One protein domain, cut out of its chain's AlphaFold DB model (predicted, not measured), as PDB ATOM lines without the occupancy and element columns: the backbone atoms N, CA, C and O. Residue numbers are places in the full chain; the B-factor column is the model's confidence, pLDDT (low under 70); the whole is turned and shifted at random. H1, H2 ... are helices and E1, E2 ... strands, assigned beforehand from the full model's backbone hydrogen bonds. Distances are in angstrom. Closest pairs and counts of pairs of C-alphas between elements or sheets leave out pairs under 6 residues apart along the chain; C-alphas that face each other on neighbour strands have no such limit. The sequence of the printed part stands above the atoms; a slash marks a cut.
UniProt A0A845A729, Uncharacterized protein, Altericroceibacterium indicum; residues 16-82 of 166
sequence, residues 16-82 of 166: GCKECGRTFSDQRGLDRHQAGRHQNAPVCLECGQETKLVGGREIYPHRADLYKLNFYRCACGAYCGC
ATOM      1  N   GLY A  16     114.915 172.445 130.998       86.25
ATOM      2  CA  GLY A  16     116.144 171.652 131.080       86.25
ATOM      3  C   GLY A  16     116.924 171.895 132.373       86.25
ATOM      4  O   GLY A  16     117.152 173.036 132.771       86.25
ATOM      5  N   CYS A  17     117.392 170.828 133.018       84.81
ATOM      6  CA  CYS A  17     118.320 170.936 134.139       84.81
ATOM      7  C   CYS A  17     119.721 171.315 133.645       84.81
ATOM      8  O   CYS A  17     120.328 170.568 132.880       84.81
ATOM      9  N   LYS A  18     120.269 172.431 134.137       80.50
ATOM     10  CA  LYS A  18     121.611 172.913 133.761       80.50
ATOM     11  C   LYS A  18     122.748 171.988 134.214       80.50
ATOM     12  O   LYS A  18     123.808 171.988 133.602       80.50
ATOM     13  N   GLU A  19     122.525 171.194 135.259       75.12
ATOM     14  CA  GLU A  19     123.554 170.346 135.876       75.12
ATOM     15  C   GLU A  19     123.645 168.951 135.239       75.12
ATOM     16  O   GLU A  19     124.732 168.379 135.162       75.12
ATOM     17  N   CYS A  20     122.522 168.395 134.759       75.12
ATOM     18  CA  CYS A  20     122.485 167.043 134.178       75.12
ATOM     19  C   CYS A  20     121.860 166.941 132.776       75.12
ATOM     20  O   CYS A  20     121.779 165.846 132.227       75.12
ATOM     21  N   GLY A  21     121.372 168.043 132.200       76.81
ATOM     22  CA  GLY A  21     120.801 168.083 130.849       76.81
ATOM     23  C   GLY A  21     119.428 167.420 130.689       76.81
ATOM     24  O   GLY A  21     118.871 167.432 129.595       76.81
ATOM     25  N   ARG A  22     118.848 166.845 131.753       79.75
ATOM     26  CA  ARG A  22     117.520 166.215 131.698       79.75
ATOM     27  C   ARG A  22     116.422 167.258 131.498       79.75
ATOM     28  O   ARG A  22     116.427 168.290 132.167       79.75
ATOM     29  N   THR A  23     115.467 166.953 130.626       89.00
ATOM     30  CA  THR A  23     114.351 167.839 130.279       89.00
ATOM     31  C   THR A  23     113.041 167.391 130.933       89.00
ATOM     32  O   THR A  23     112.805 166.197 131.137       89.00
ATOM     33  N   PHE A  24     112.184 168.355 131.265       89.81
ATOM     34  CA  PHE A  24     110.917 168.164 131.973       89.81
ATOM     35  C   PHE A  24     109.777 168.896 131.264       89.81
ATOM     36  O   PHE A  24     109.985 169.902 130.589       89.81
ATOM     37  N   SER A  25     108.557 168.367 131.406       90.69
ATOM     38  CA  SER A  25     107.337 168.955 130.835       90.69
ATOM     39  C   SER A  25     106.872 170.219 131.564       90.69
ATOM     40  O   SER A  25     106.171 171.024 130.964       90.69
ATOM     41  N   ASP A  26     107.249 170.409 132.833       92.19
ATOM     42  CA  ASP A  26     106.910 171.591 133.631       92.19
ATOM     43  C   ASP A  26     108.074 172.047 134.539       92.19
ATOM     44  O   ASP A  26     108.986 171.274 134.857       92.19
ATOM     45  N   GLN A  27     108.046 173.319 134.959       91.69
ATOM     46  CA  GLN A  27     109.055 173.907 135.850       91.69
ATOM     47  C   GLN A  27     109.072 173.209 137.217       91.69
ATOM     48  O   GLN A  27     110.133 172.892 137.734       91.69
ATOM     49  N   ARG A  28     107.902 172.866 137.769       91.88
ATOM     50  CA  ARG A  28     107.785 172.165 139.059       91.88
ATOM     51  C   ARG A  28     108.480 170.797 139.054       91.88
ATOM     52  O   ARG A  28     109.054 170.383 140.063       91.88
ATOM     53  N   GLY A  29     108.429 170.074 137.936       89.31
ATOM     54  CA  GLY A  29     109.149 168.823 137.731       89.31
ATOM     55  C   GLY A  29     110.662 169.023 137.719       89.31
ATOM     56  O   GLY A  29     111.371 168.221 138.334       89.31
ATOM     57  N   LEU A  30     111.134 170.106 137.091       89.75
ATOM     58  CA  LEU A  30     112.533 170.531 137.133       89.75
ATOM     59  C   LEU A  30     112.958 170.937 138.557       89.75
ATOM     60  O   LEU A  30     113.968 170.428 139.040       89.75
ATOM     61  N   ASP A  31     112.171 171.746 139.266       87.75
ATOM     62  CA  ASP A  31     112.485 172.207 140.626       87.75
ATOM     63  C   ASP A  31     112.619 171.024 141.592       87.75
ATOM     64  O   ASP A  31     113.622 170.880 142.294       87.75
ATOM     65  N   ARG A  32     111.648 170.097 141.572       84.81
ATOM     66  CA  ARG A  32     111.700 168.863 142.372       84.81
ATOM     67  C   ARG A  32     112.904 167.999 142.002       84.81
ATOM     68  O   ARG A  32     113.496 167.361 142.871       84.81
ATOM     69  N   HIS A  33     113.255 167.946 140.718       83.88
ATOM     70  CA  HIS A  33     114.446 167.243 140.268       83.88
ATOM     71  C   HIS A  33     115.718 167.873 140.845       83.88
ATOM     72  O   HIS A  33     116.532 167.141 141.403       83.88
ATOM     73  N   GLN A  34     115.884 169.193 140.757       83.12
ATOM     74  CA  GLN A  34     117.081 169.869 141.258       83.12
ATOM     75  C   GLN A  34     117.201 169.757 142.781       83.12
ATOM     76  O   GLN A  34     118.266 169.403 143.289       83.12
ATOM     77  N   ALA A  35     116.094 169.937 143.505       80.94
ATOM     78  CA  ALA A  35     116.055 169.766 144.955       80.94
ATOM     79  C   ALA A  35     116.414 168.337 145.400       80.94
ATOM     80  O   ALA A  35     117.144 168.135 146.368       80.94
ATOM     81  N   GLY A  36     115.930 167.324 144.676       72.69
ATOM     82  CA  GLY A  36     116.161 165.923 145.031       72.69
ATOM     83  C   GLY A  36     117.480 165.330 144.532       72.69
ATOM     84  O   GLY A  36     117.911 164.305 145.065       72.69
ATOM     85  N   ARG A  37     118.093 165.899 143.485       75.38
ATOM     86  CA  ARG A  37     119.277 165.319 142.818       75.38
ATOM     87  C   ARG A  37     120.559 166.118 142.999       75.38
ATOM     88  O   ARG A  37     121.618 165.507 142.905       75.38
ATOM     89  N   HIS A  38     120.457 167.418 143.272       74.94
ATOM     90  CA  HIS A  38     121.617 168.309 143.334       74.94
ATOM     91  C   HIS A  38     121.751 169.006 144.690       74.94
ATOM     92  O   HIS A  38     122.826 168.970 145.273       74.94
ATOM     93  N   GLN A  39     120.664 169.533 145.269       70.12
ATOM     94  CA  GLN A  39     120.743 170.301 146.530       70.12
ATOM     95  C   GLN A  39     121.242 169.498 147.746       70.12
ATOM     96  O   GLN A  39     121.784 170.086 148.673       70.12
ATOM     97  N   ASN A  40     121.073 168.172 147.753       74.69
ATOM     98  CA  ASN A  40     121.510 167.292 148.847       74.69
ATOM     99  C   ASN A  40     122.495 166.209 148.369       74.69
ATOM    100  O   ASN A  40     122.530 165.103 148.919       74.69
ATOM    101  N   ALA A  41     123.255 166.489 147.309       86.00
ATOM    102  CA  ALA A  41     124.268 165.563 146.822       86.00
ATOM    103  C   ALA A  41     125.399 165.418 147.863       86.00
ATOM    104  O   ALA A  41     125.924 166.421 148.349       86.00
ATOM    105  N   PRO A  42     125.800 164.190 148.238       90.88
ATOM    106  CA  PRO A  42     126.880 163.996 149.194       90.88
ATOM    107  C   PRO A  42     128.223 164.404 148.576       90.88
ATOM    108  O   PRO A  42     128.505 164.094 147.421       90.88
ATOM    109  N   VAL A  43     129.091 165.040 149.357       92.56
ATOM    110  CA  VAL A  43     130.468 165.331 148.929       92.56
ATOM    111  C   VAL A  43     131.341 164.079 148.985       92.56
ATOM    112  O   VAL A  43     131.117 163.176 149.800       92.56
ATOM    113  N   CYS A  44     132.343 164.014 148.112       94.81
ATOM    114  CA  CYS A  44     133.320 162.933 148.106       94.81
ATOM    115  C   CYS A  44     134.130 162.921 149.407       94.81
ATOM    116  O   CYS A  44     134.635 163.958 149.830       94.81
ATOM    117  N   LEU A  45     134.292 161.745 150.016       94.06
ATOM    118  CA  LEU A  45     135.080 161.602 151.238       94.06
ATOM    119  C   LEU A  45     136.578 161.846 151.002       94.06
ATOM    120  O   LEU A  45     137.243 162.395 151.865       94.06
ATOM    121  N   GLU A  46     137.092 161.444 149.840       91.62
ATOM    122  CA  GLU A  46     138.537 161.413 149.578       91.62
ATOM    123  C   GLU A  46     139.071 162.737 149.029       91.62
ATOM    124  O   GLU A  46     140.167 163.153 149.383       91.62
ATOM    125  N   CYS A  47     138.309 163.424 148.173       93.75
ATOM    126  CA  CYS A  47     138.753 164.683 147.565       93.75
ATOM    127  C   CYS A  47     137.911 165.904 147.953       93.75
ATOM    128  O   CYS A  47     138.208 167.006 147.499       93.75
ATOM    129  N   GLY A  48     136.834 165.726 148.728       92.19
ATOM    130  CA  GLY A  48     135.945 166.814 149.153       92.19
ATOM    131  C   GLY A  48     135.104 167.448 148.039       92.19
ATOM    132  O   GLY A  48     134.306 168.336 148.313       92.19
ATOM    133  N   GLN A  49     135.264 167.003 146.789       91.94
ATOM    134  CA  GLN A  49     134.565 167.573 145.640       91.94
ATOM    135  C   GLN A  49     133.102 167.133 145.579       91.94
ATOM    136  O   GLN A  49     132.713 166.076 146.094       91.94
ATOM    137  N   GLU A  50     132.304 167.938 144.882       89.88
ATOM    138  CA  GLU A  50     130.908 167.640 144.584       89.88
ATOM    139  C   GLU A  50     130.765 166.325 143.810       89.88
ATOM    140  O   GLU A  50     131.651 165.887 143.062       89.88
ATOM    141  N   THR A  51     129.615 165.680 143.986       92.12
ATOM    142  CA  THR A  51     129.273 164.468 143.249       92.12
ATOM    143  C   THR A  51     128.023 164.665 142.421       92.12
ATOM    144  O   THR A  51     127.181 165.513 142.701       92.12
ATOM    145  N   LYS A  52     127.911 163.867 141.363       91.06
ATOM    146  CA  LYS A  52     126.791 163.912 140.433       91.06
ATOM    147  C   LYS A  52     125.997 162.632 140.544       91.06
ATOM    148  O   LYS A  52     126.573 161.548 140.667       91.06
ATOM    149  N   LEU A  53     124.677 162.747 140.474       91.25
ATOM    150  CA  LEU A  53     123.833 161.569 140.429       91.25
ATOM    151  C   LEU A  53     123.881 160.925 139.036       91.25
ATOM    152  O   LEU A  53     123.525 161.549 138.037       91.25
ATOM    153  N   VAL A  54     124.249 159.651 138.992       91.94
ATOM    154  CA  VAL A  54     124.394 158.831 137.789       91.94
ATOM    155  C   VAL A  54     123.590 157.532 137.906       91.94
ATOM    156  O   VAL A  54     123.154 157.128 138.988       91.94
ATOM    157  N   GLY A  55     123.360 156.872 136.770       92.69
ATOM    158  CA  GLY A  55     122.725 155.554 136.723       92.69
ATOM    159  C   GLY A  55     123.738 154.420 136.885       92.69
ATOM    160  O   GLY A  55     124.909 154.561 136.535       92.69
ATOM    161  N   GLY A  56     123.286 153.253 137.343       94.38
ATOM    162  CA  GLY A  56     124.169 152.109 137.587       94.38
ATOM    163  C   GLY A  56     124.891 151.564 136.358       94.38
ATOM    164  O   GLY A  56     125.910 150.906 136.520       94.38
ATOM    165  N   ARG A  57     124.434 151.877 135.137       95.56
ATOM    166  CA  ARG A  57     125.159 151.547 133.896       95.56
ATOM    167  C   ARG A  57     126.541 152.199 133.845       95.56
ATOM    168  O   ARG A  57     127.460 151.608 133.298       95.56
ATOM    169  N   GLU A  58     126.677 153.399 134.397       94.19
ATOM    170  CA  GLU A  58     127.939 154.141 134.382       94.19
ATOM    171  C   GLU A  58     128.954 153.563 135.373       94.19
ATOM    172  O   GLU A  58     130.143 153.500 135.083       94.19
ATOM    173  N   ILE A  59     128.474 153.106 136.532       95.44
ATOM    174  CA  ILE A  59     129.318 152.514 137.575       95.44
ATOM    175  C   ILE A  59     129.628 151.044 137.276       95.44
ATOM    176  O   ILE A  59     130.747 150.581 137.478       95.44
ATOM    177  N   TYR A  60     128.630 150.304 136.799       94.44
ATOM    178  CA  TYR A  60     128.704 148.873 136.548       94.44
ATOM    179  C   TYR A  60     128.209 148.543 135.132       94.44
ATOM    180  O   TYR A  60     127.118 147.990 134.978       94.44
ATOM    181  N   PRO A  61     129.004 148.816 134.081       94.44
ATOM    182  CA  PRO A  61     128.599 148.616 132.684       94.44
ATOM    183  C   PRO A  61     128.370 147.149 132.300       94.44
ATOM    184  O   PRO A  61     127.822 146.873 131.242       94.44
ATOM    185  N   HIS A  62     128.769 146.203 133.154       96.06
ATOM    186  CA  HIS A  62     128.599 144.763 132.937       96.06
ATOM    187  C   HIS A  62     127.488 144.143 133.805       96.06
ATOM    188  O   HIS A  62     127.306 142.930 133.801       96.06
ATOM    189  N   ARG A  63     126.744 144.952 134.574       96.00
ATOM    190  CA  ARG A  63     125.702 144.487 135.509       96.00
ATOM    191  C   ARG A  63     124.357 145.118 135.183       96.00
ATOM    192  O   ARG A  63     123.946 146.110 135.786       96.00
ATOM    193  N   ALA A  64     123.665 144.524 134.212       95.81
ATOM    194  CA  ALA A  64     122.378 145.018 133.721       95.81
ATOM    195  C   ALA A  64     121.300 145.120 134.815       95.81
ATOM    196  O   ALA A  64     120.447 146.007 134.761       95.81
ATOM    197  N   ASP A  65     121.378 144.268 135.838       95.19
ATOM    198  CA  ASP A  65     120.512 144.287 137.017       95.19
ATOM    199  C   ASP A  65     120.621 145.592 137.828       95.19
ATOM    200  O   ASP A  65     119.659 145.996 138.484       95.19
ATOM    201  N   LEU A  66     121.753 146.296 137.738       94.00
ATOM    202  CA  LEU A  66     122.007 147.532 138.480       94.00
ATOM    203  C   LEU A  66     121.729 148.799 137.666       94.00
ATOM    204  O   LEU A  66     121.715 149.887 138.236       94.00
ATOM    205  N   TYR A  67     121.467 148.707 136.359       94.50
ATOM    206  CA  TYR A  67     121.384 149.878 135.473       94.50
ATOM    207  C   TYR A  67     120.366 150.934 135.905       94.50
ATOM    208  O   TYR A  67     120.596 152.125 135.703       94.50
ATOM    209  N   LYS A  68     119.248 150.501 136.494       90.19
ATOM    210  CA  LYS A  68     118.158 151.384 136.936       90.19
ATOM    211  C   LYS A  68     118.389 151.987 138.326       90.19
ATOM    212  O   LYS A  68     117.591 152.813 138.760       90.19
ATOM    213  N   LEU A  69     119.427 151.556 139.043       92.94
ATOM    214  CA  LEU A  69     119.743 152.076 140.369       92.94
ATOM    215  C   LEU A  69     120.470 153.417 140.259       92.94
ATOM    216  O   LEU A  69     121.194 153.666 139.293       92.94
ATOM    217  N   ASN A  70     120.258 154.276 141.257       93.44
ATOM    218  CA  ASN A  70     120.909 155.577 141.336       93.44
ATOM    219  C   ASN A  70     122.189 155.478 142.175       93.44
ATOM    220  O   ASN A  70     122.215 154.806 143.210       93.44
ATOM    221  N   PHE A  71     123.221 156.190 141.743       95.25
ATOM    222  CA  PHE A  71     124.499 156.323 142.429       95.25
ATOM    223  C   PHE A  71     124.916 157.789 142.421       95.25
ATOM    224  O   PHE A  71     124.601 158.500 141.474       95.25
ATOM    225  N   TYR A  72     125.658 158.233 143.427       94.88
ATOM    226  CA  TYR A  72     126.427 159.470 143.333       94.88
ATOM    227  C   TYR A  72     127.863 159.134 142.976       94.88
ATOM    228  O   TYR A  72     128.465 158.274 143.618       94.88
ATOM    229  N   ARG A  73     128.408 159.806 141.962       95.19
ATOM    230  CA  ARG A  73     129.768 159.609 141.459       95.19
ATOM    231  C   ARG A  73     130.543 160.919 141.501       95.19
ATOM    232  O   ARG A  73     130.053 161.956 141.058       95.19
ATOM    233  N   CYS A  74     131.765 160.855 142.007       95.38
ATOM    234  CA  CYS A  74     132.744 161.927 141.927       95.38
ATOM    235  C   CYS A  74     133.627 161.763 140.681       95.38
ATOM    236  O   CYS A  74     133.880 160.646 140.224       95.38
ATOM    237  N   ALA A  75     134.165 162.872 140.174       93.69
ATOM    238  CA  ALA A  75     135.120 162.870 139.068       93.69
ATOM    239  C   ALA A  75     136.400 162.061 139.366       93.69
ATOM    240  O   ALA A  75     136.964 161.477 138.448       93.69
ATOM    241  N   CYS A  76     136.818 161.948 140.636       94.31
ATOM    242  CA  CYS A  76     137.959 161.109 141.027       94.31
ATOM    243  C   CYS A  76     137.684 159.594 140.933       94.31
ATOM    244  O   CYS A  76     138.580 158.790 141.162       94.31
ATOM    245  N   GLY A  77     136.448 159.188 140.620       93.62
ATOM    246  CA  GLY A  77     136.037 157.785 140.532       93.62
ATOM    247  C   GLY A  77     135.385 157.232 141.801       93.62
ATOM    248  O   GLY A  77     134.787 156.158 141.743       93.62
ATOM    249  N   ALA A  78     135.422 157.963 142.918       96.81
ATOM    250  CA  ALA A  78     134.674 157.624 144.126       96.81
ATOM    251  C   ALA A  78     133.159 157.615 143.866       96.81
ATOM    252  O   ALA A  78     132.643 158.442 143.110       96.81
ATOM    253  N   TYR A  79     132.424 156.710 144.511       96.94
ATOM    254  CA  TYR A  79     130.967 156.667 144.381       96.94
ATOM    255  C   TYR A  79     130.264 156.071 145.601       96.94
ATOM    256  O   TYR A  79     130.871 155.375 146.415       96.94
ATOM    257  N   CYS A  80     128.962 156.323 145.721       95.69
ATOM    258  CA  CYS A  80     128.068 155.608 146.631       95.69
ATOM    259  C   CYS A  80     126.747 155.263 145.932       95.69
ATOM    260  O   CYS A  80     126.311 155.952 145.011       95.69
ATOM    261  N   GLY A  81     126.112 154.169 146.351       94.69
ATOM    262  CA  GLY A  81     124.757 153.838 145.907       94.69
ATOM    263  C   GLY A  81     123.699 154.650 146.648       94.69
ATOM    264  O   GLY A  81     123.965 155.211 147.710       94.69
ATOM    265  N   CYS A  82     122.488 154.672 146.104       93.88
ATOM    266  CA  CYS A  82     121.300 155.193 146.775       93.88
ATOM    267  C   CYS A  82     120.357 154.060 147.198       93.88
ATOM    268  O   CYS A  82     120.417 152.946 146.665       93.88
TER     269      CYS A  82
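What this domain is: This is residues 16 to 82 of the 166 residues of an uncharacterized protein of Altericroceibacterium indicum (UniProt A0A845A729). Little regular structure is present: a small sheet of three strands, E1, E2 and E3, has short H2 over E2 and H1 off to one side, grazing the sheet with residues 36 to 37, and the long stretch of residues 38 to 51, with no named element, links H1 to E1. The printed part has 67 residues, 26 of them in named elements, in the order H1, E1, H2, E2, E3, class mixed; the sheet runs E1, E2, E3, all antiparallel. It is only just compact, close to loose, with a radius of gyration of the C-alphas of 12.8 A and spans of 33 by 30 by 17 A.

How they stand to each other: H1, residues 27 to 37, only grazes the sheet; its closest C-alpha pair with E1, residues 52 to 55, is Arg 37 and Leu 53, 6.4 A. H2, residues 56 to 59, is over E2, residues 70 to 73, at a height over the sheet of 7.9 A; their closest C-alphas, Gly 56 and Asn 70, are 6.1 A apart. H1 and H2 are apart. E1 and E2 are antiparallel at 136 degrees, with N 54 and O 71 within hydrogen-bond range at 2.8 A. E2 and E3, residues 79 to 81, form a hairpin, with N 72 and O 80 at 2.9 A. Every O i to N i+4 pair in H1 is within range; H2 is too short for one, and its 1 O i to N i+3 pair is within range.

Where its parts are: H1 begins at C-alpha 27 (109.055, 173.907, 135.850) and spans 15.1 A; E1 spans 10.0 A, H2 5.2 A, E2 9.7 A and E3 7.0 A, ending at C-alpha 81 (124.757, 153.838, 145.907).

The domain as a whole: The farthest C-alphas, Ser 25 and Glu 46, are 37.2 A apart. The printed part has no cut, the H1 to E1 link is long, and no printed residue is under 70 in pLDDT.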